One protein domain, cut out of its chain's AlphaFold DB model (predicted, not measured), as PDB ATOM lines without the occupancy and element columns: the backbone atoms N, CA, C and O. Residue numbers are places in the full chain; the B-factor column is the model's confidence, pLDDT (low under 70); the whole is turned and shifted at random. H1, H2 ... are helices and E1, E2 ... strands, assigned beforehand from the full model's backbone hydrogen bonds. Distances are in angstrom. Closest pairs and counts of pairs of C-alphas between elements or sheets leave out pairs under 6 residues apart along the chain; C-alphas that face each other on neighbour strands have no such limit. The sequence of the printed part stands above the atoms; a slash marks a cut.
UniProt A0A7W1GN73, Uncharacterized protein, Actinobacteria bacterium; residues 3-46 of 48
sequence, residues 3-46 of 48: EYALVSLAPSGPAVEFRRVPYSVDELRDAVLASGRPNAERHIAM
ATOM      1  N   GLU A   3      -0.091 -31.098-131.329       89.25
ATOM      2  CA  GLU A   3       0.393 -30.818-132.678       89.25
ATOM      3  C   GLU A   3      -0.567 -31.439-133.690       89.25
ATOM      4  O   GLU A   3      -0.934 -32.609-133.577       89.25
ATOM      5  N   TYR A   4      -0.990 -30.651-134.673       92.44
ATOM      6  CA  TYR A   4      -1.767 -31.140-135.806       92.44
ATOM      7  C   TYR A   4      -1.356 -30.409-137.081       92.44
ATOM      8  O   TYR A   4      -0.716 -29.355-137.041       92.44
ATOM      9  N   ALA A   5      -1.735 -30.979-138.219       93.38
ATOM     10  CA  ALA A   5      -1.538 -30.372-139.523       93.38
ATOM     11  C   ALA A   5      -2.890 -30.137-140.199       93.38
ATOM     12  O   ALA A   5      -3.770 -30.998-140.163       93.38
ATOM     13  N   LEU A   6      -3.046 -28.977-140.828       93.19
ATOM     14  CA  LEU A   6      -4.127 -28.708-141.766       93.19
ATOM     15  C   LEU A   6      -3.606 -28.981-143.171       93.19
ATOM     16  O   LEU A   6      -2.611 -28.391-143.587       93.19
ATOM     17  N   VAL A   7      -4.275 -29.876-143.893       94.00
ATOM     18  CA  VAL A   7      -3.961 -30.173-145.293       94.00
ATOM     19  C   VAL A   7      -5.046 -29.550-146.157       94.00
ATOM     20  O   VAL A   7      -6.227 -29.844-145.975       94.00
ATOM     21  N   SER A   8      -4.651 -28.689-147.088       94.75
ATOM     22  CA  SER A   8      -5.560 -28.050-148.034       94.75
ATOM     23  C   SER A   8      -5.132 -28.332-149.470       94.75
ATOM     24  O   SER A   8      -3.952 -28.486-149.775       94.75
ATOM     25  N   LEU A   9      -6.111 -28.429-150.368       93.62
ATOM     26  CA  LEU A   9      -5.875 -28.528-151.805       93.62
ATOM     27  C   LEU A   9      -6.101 -27.146-152.412       93.62
ATOM     28  O   LEU A   9      -7.242 -26.704-152.538       93.62
ATOM     29  N   ALA A  10      -5.015 -26.454-152.749       86.81
ATOM     30  CA  ALA A  10      -5.063 -25.176-153.443       86.81
ATOM     31  C   ALA A  10      -4.884 -25.378-154.960       86.81
ATOM     32  O   ALA A  10      -4.331 -26.397-155.386       86.81
ATOM     33  N   PRO A  11      -5.274 -24.403-155.801       89.12
ATOM     34  CA  PRO A  11      -5.027 -24.459-157.246       89.12
ATOM     35  C   PRO A  11      -3.543 -24.615-157.622       89.12
ATOM     36  O   PRO A  11      -3.229 -25.142-158.682       89.12
ATOM     37  N   SER A  12      -2.627 -24.182-156.750       91.19
ATOM     38  CA  SER A  12      -1.174 -24.332-156.903       91.19
ATOM     39  C   SER A  12      -0.625 -25.683-156.420       91.19
ATOM     40  O   SER A  12       0.578 -25.909-156.516       91.19
ATOM     41  N   GLY A  13      -1.476 -26.562-155.876       91.94
ATOM     42  CA  GLY A  13      -1.103 -27.854-155.296       91.94
ATOM     43  C   GLY A  13      -1.488 -28.011-153.815       91.94
ATOM     44  O   GLY A  13      -2.071 -27.101-153.216       91.94
ATOM     45  N   PRO A  14      -1.192 -29.177-153.211       93.50
ATOM     46  CA  PRO A  14      -1.442 -29.421-151.795       93.50
ATOM     47  C   PRO A  14      -0.564 -28.526-150.911       93.50
ATOM     48  O   PRO A  14       0.644 -28.423-151.121       93.50
ATOM     49  N   ALA A  15      -1.171 -27.914-149.899       94.00
ATOM     50  CA  ALA A  15      -0.499 -27.131-148.872       94.00
ATOM     51  C   ALA A  15      -0.705 -27.776-147.496       94.00
ATOM     52  O   ALA A  15      -1.764 -28.337-147.207       94.00
ATOM     53  N   VAL A  16       0.325 -27.700-146.652       93.75
ATOM     54  CA  VAL A  16       0.316 -28.264-145.298       93.75
ATOM     55  C   VAL A  16       0.709 -27.179-144.311       93.75
ATOM     56  O   VAL A  16       1.780 -26.585-144.428       93.75
ATOM     57  N   GLU A  17      -0.147 -26.935-143.325       94.31
ATOM     58  CA  GLU A  17       0.099 -25.984-142.248       94.31
ATOM     59  C   GLU A  17       0.182 -26.722-140.910       94.31
ATOM     60  O   GLU A  17      -0.806 -27.285-140.439       94.31
ATOM     61  N   PHE A  18       1.358 -26.704-140.283       93.25
ATOM     62  CA  PHE A  18       1.558 -27.276-138.955       93.25
ATOM     63  C   PHE A  18       1.186 -26.259-137.882       93.25
ATOM     64  O   PHE A  18       1.698 -25.138-137.872       93.25
ATOM     65  N   ARG A  19       0.325 -26.661-136.947       93.50
ATOM     66  CA  ARG A  19      -0.102 -25.823-135.828       93.50
ATOM     67  C   ARG A  19       0.157 -26.513-134.502       93.50
ATOM     68  O   ARG A  19      -0.034 -27.719-134.346       93.50
ATOM     69  N   ARG A  20       0.554 -25.697-133.528       91.50
ATOM     70  CA  ARG A  20       0.680 -26.075-132.122       91.50
ATOM     71  C   ARG A  20      -0.375 -25.335-131.330       91.50
ATOM     72  O   ARG A  20      -0.462 -24.114-131.432       91.50
ATOM     73  N   VAL A  21      -1.146 -26.062-130.531       89.38
ATOM     74  CA  VAL A  21      -2.122 -25.455-129.623       89.38
ATOM     75  C   VAL A  21      -1.682 -25.709-128.181       89.38
ATOM     76  O   VAL A  21      -1.484 -26.872-127.794       89.38
ATOM     77  N   PRO A  22      -1.465 -24.643-127.386       87.81
ATOM     78  CA  PRO A  22      -1.223 -24.794-125.962       87.81
ATOM     79  C   PRO A  22      -2.491 -25.332-125.293       87.81
ATOM     80  O   PRO A  22      -3.600 -24.930-125.629       87.81
ATOM     81  N   TYR A  23      -2.318 -26.247-124.344       86.31
ATOM     82  CA  TYR A  23      -3.398 -26.743-123.497       86.31
ATOM     83  C   TYR A  23      -2.872 -26.950-122.080       86.31
ATOM     84  O   TYR A  23      -1.674 -27.186-121.889       86.31
ATOM     85  N   SER A  24      -3.770 -26.866-121.099       89.31
ATOM     86  CA  SER A  24      -3.436 -27.082-119.696       89.31
ATOM     87  C   SER A  24      -3.328 -28.576-119.395       89.31
ATOM     88  O   SER A  24      -4.289 -29.334-119.535       89.31
ATOM     89  N   VAL A  25      -2.135 -29.008-118.985       87.38
ATOM     90  CA  VAL A  25      -1.915 -30.387-118.527       87.38
ATOM     91  C   VAL A  25      -2.658 -30.640-117.214       87.38
ATOM     92  O   VAL A  25      -3.153 -31.745-117.008       87.38
ATOM     93  N   ASP A  26      -2.797 -29.621-116.363       88.94
ATOM     94  CA  ASP A  26      -3.542 -29.723-115.108       88.94
ATOM     95  C   ASP A  26      -5.042 -29.939-115.353       88.94
ATOM     96  O   ASP A  26      -5.623 -30.852-114.776       88.94
ATOM     97  N   GLU A  27      -5.656 -29.202-116.286       90.69
ATOM     98  CA  GLU A  27      -7.070 -29.412-116.646       90.69
ATOM     99  C   GLU A  27      -7.299 -30.799-117.262       90.69
ATOM    100  O   GLU A  27      -8.281 -31.477-116.948       90.69
ATOM    101  N   LEU A  28      -6.373 -31.257-118.114       87.31
ATOM    102  CA  LEU A  28      -6.424 -32.601-118.687       87.31
ATOM    103  C   LEU A  28      -6.310 -33.674-117.598       87.31
ATOM    104  O   LEU A  28      -7.049 -34.660-117.627       87.31
ATOM    105  N   ARG A  29      -5.399 -33.490-116.636       87.12
ATOM    106  CA  ARG A  29      -5.242 -34.388-115.491       87.12
ATOM    107  C   ARG A  29      -6.546 -34.493-114.714       87.12
ATOM    108  O   ARG A  29      -7.012 -35.605-114.476       87.12
ATOM    109  N   ASP A  30      -7.122 -33.360-114.339       90.31
ATOM    110  CA  ASP A  30      -8.307 -33.321-113.490       90.31
ATOM    111  C   ASP A  30      -9.506 -33.968-114.202       90.31
ATOM    112  O   ASP A  30     -10.212 -34.789-113.611       90.31
ATOM    113  N   ALA A  31      -9.664 -33.727-115.509       89.38
ATOM    114  CA  ALA A  31     -10.671 -34.393-116.335       89.38
ATOM    115  C   ALA A  31     -10.460 -35.918-116.432       89.38
ATOM    116  O   ALA A  31     -11.421 -36.689-116.368       89.38
ATOM    117  N   VAL A  32      -9.212 -36.384-116.569       88.00
ATOM    118  CA  VAL A  32      -8.891 -37.819-116.641       88.00
ATOM    119  C   VAL A  32      -9.142 -38.511-115.299       88.00
ATOM    120  O   VAL A  32      -9.738 -39.590-115.299       88.00
ATOM    121  N   LEU A  33      -8.770 -37.900-114.171       86.88
ATOM    122  CA  LEU A  33      -9.076 -38.431-112.835       86.88
ATOM    123  C   LEU A  33     -10.591 -38.474-112.583       86.88
ATOM    124  O   LEU A  33     -11.102 -39.490-112.115       86.88
ATOM    125  N   ALA A  34     -11.319 -37.422-112.966       89.25
ATOM    126  CA  ALA A  34     -12.772 -37.351-112.811       89.25
ATOM    127  C   ALA A  34     -13.535 -38.346-113.704       89.25
ATOM    128  O   ALA A  34     -14.664 -38.719-113.392       89.25
ATOM    129  N   SER A  35     -12.932 -38.810-114.804       85.12
ATOM    130  CA  SER A  35     -13.585 -39.715-115.760       85.12
ATOM    131  C   SER A  35     -13.843 -41.134-115.233       85.12
ATOM    132  O   SER A  35     -14.522 -41.912-115.904       85.12
ATOM    133  N   GLY A  36     -13.269 -41.508-114.081       83.62
ATOM    134  CA  GLY A  36     -13.413 -42.848-113.497       83.62
ATOM    135  C   GLY A  36     -12.776 -43.971-114.326       83.62
ATOM    136  O   GLY A  36     -13.040 -45.148-114.083       83.62
ATOM    137  N   ARG A  37     -11.951 -43.634-115.328       81.50
ATOM    138  CA  ARG A  37     -11.294 -44.624-116.186       81.50
ATOM    139  C   ARG A  37     -10.287 -45.465-115.386       81.50
ATOM    140  O   ARG A  37      -9.494 -44.906-114.624       81.50
ATOM    141  N   PRO A  38     -10.240 -46.791-115.607       76.56
ATOM    142  CA  PRO A  38      -9.197 -47.621-115.024       76.56
ATOM    143  C   PRO A  38      -7.815 -47.117-115.457       76.56
ATOM    144  O   PRO A  38      -7.620 -46.741-116.612       76.56
ATOM    145  N   ASN A  39      -6.846 -47.136-114.539       80.06
ATOM    146  CA  ASN A  39      -5.472 -46.660-114.763       80.06
ATOM    147  C   ASN A  39      -5.337 -45.159-115.098       80.06
ATOM    148  O   ASN A  39      -4.313 -44.764-115.659       80.06
ATOM    149  N   ALA A  40      -6.317 -44.316-114.745       77.88
ATOM    150  CA  ALA A  40      -6.247 -42.863-114.943       77.88
ATOM    151  C   ALA A  40      -4.927 -42.259-114.421       77.88
ATOM    152  O   ALA A  40      -4.251 -41.534-115.150       77.88
ATOM    153  N   GLU A  41      -4.495 -42.648-113.218       78.25
ATOM    154  CA  GLU A  41      -3.228 -42.200-112.619       78.25
ATOM    155  C   GLU A  41      -1.999 -42.568-113.467       78.25
ATOM    156  O   GLU A  41      -1.101 -41.750-113.667       78.25
ATOM    157  N   ARG A  42      -1.978 -43.781-114.032       77.94
ATOM    158  CA  ARG A  42      -0.879 -44.256-114.883       77.94
ATOM    159  C   ARG A  42      -0.853 -43.545-116.236       77.94
ATOM    160  O   ARG A  42       0.225 -43.327-116.778       77.94
ATOM    161  N   HIS A  43      -2.015 -43.173-116.773       73.88
ATOM    162  CA  HIS A  43      -2.117 -42.392-118.006       73.88
ATOM    163  C   HIS A  43      -1.606 -40.959-117.805       73.88
ATOM    164  O   HIS A  43      -0.874 -40.450-118.645       73.88
ATOM    165  N   ILE A  44      -1.913 -40.336-116.665       78.69
ATOM    166  CA  ILE A  44      -1.443 -38.983-116.327       78.69
ATOM    167  C   ILE A  44       0.074 -38.943-116.114       78.69
ATOM    168  O   ILE A  44       0.712 -37.961-116.487       78.69
ATOM    169  N   ALA A  45       0.671 -40.007-115.566       76.44
ATOM    170  CA  ALA A  45       2.117 -40.085-115.351       76.44
ATOM    171  C   ALA A  45       2.952 -39.932-116.642       76.44
ATOM    172  O   ALA A  45       4.126 -39.590-116.553       76.44
ATOM    173  N   MET A  46       2.359 -40.143-117.823       72.56
ATOM    174  CA  MET A  46       3.014 -39.943-119.125       72.56
ATOM    175  C   MET A  46       3.133 -38.469-119.544       72.56
ATOM    176  O   MET A  46       3.825 -38.172-120.512       72.56
TER     177      MET A  46
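What this domain is: This is residues 3 to 46 of the 48 residues of an uncharacterized protein of Actinobacteria bacterium (UniProt A0A7W1GN73). A long hairpin of two strands, E1 and E2, forms an arm, and a small head of two helices, H1 and H2, sits beyond the end away from its turn. The 44 printed residues include two named strands, then two named helices; the sheet, E1 - E2, is antiparallel and the class is mixed, helices and strands. The whole is an extended rod, radius of gyration of the C-alphas 17.1 A, spanning 48 by 19 by 16 A.

Where its parts are: E1, residues 3 to 10, measures 22.2 A from C-alpha 3 at (0.393, -30.818, -132.678). E2, residues 13 to 21, measures 25.8 A. H1, residues 25 to 34, measures 14.1 A, and H2, residues 40 to 46, 10.6 A, ending at C-alpha 46 at (3.014, -39.943, -119.125).

How they stand to each other: E1 and E2 form an antiparallel hairpin at 156 degrees, with N 6 and O 17 within hydrogen-bond range at 2.8 A. H1 and H2 form a helical hairpin: they touch, closest at the C-alphas of Leu 33 and Ala 40, 5.7 A, with a shallow tilt of 22 degrees, opposite ways. Every O i to N i+4 pair is within hydrogen-bond range in H1, 2 of 3 in H2. E1 is apart from both helices, and E2 from H2.

The domain as a whole: The C-alphas farthest apart, of Ser 12 and Gly 36, are 48.8 A apart. Residues 9 to 14 and 34 to 39 stand free. The three links are tight, the printed part has no cut, and no printed residue is under 70 in pLDDT.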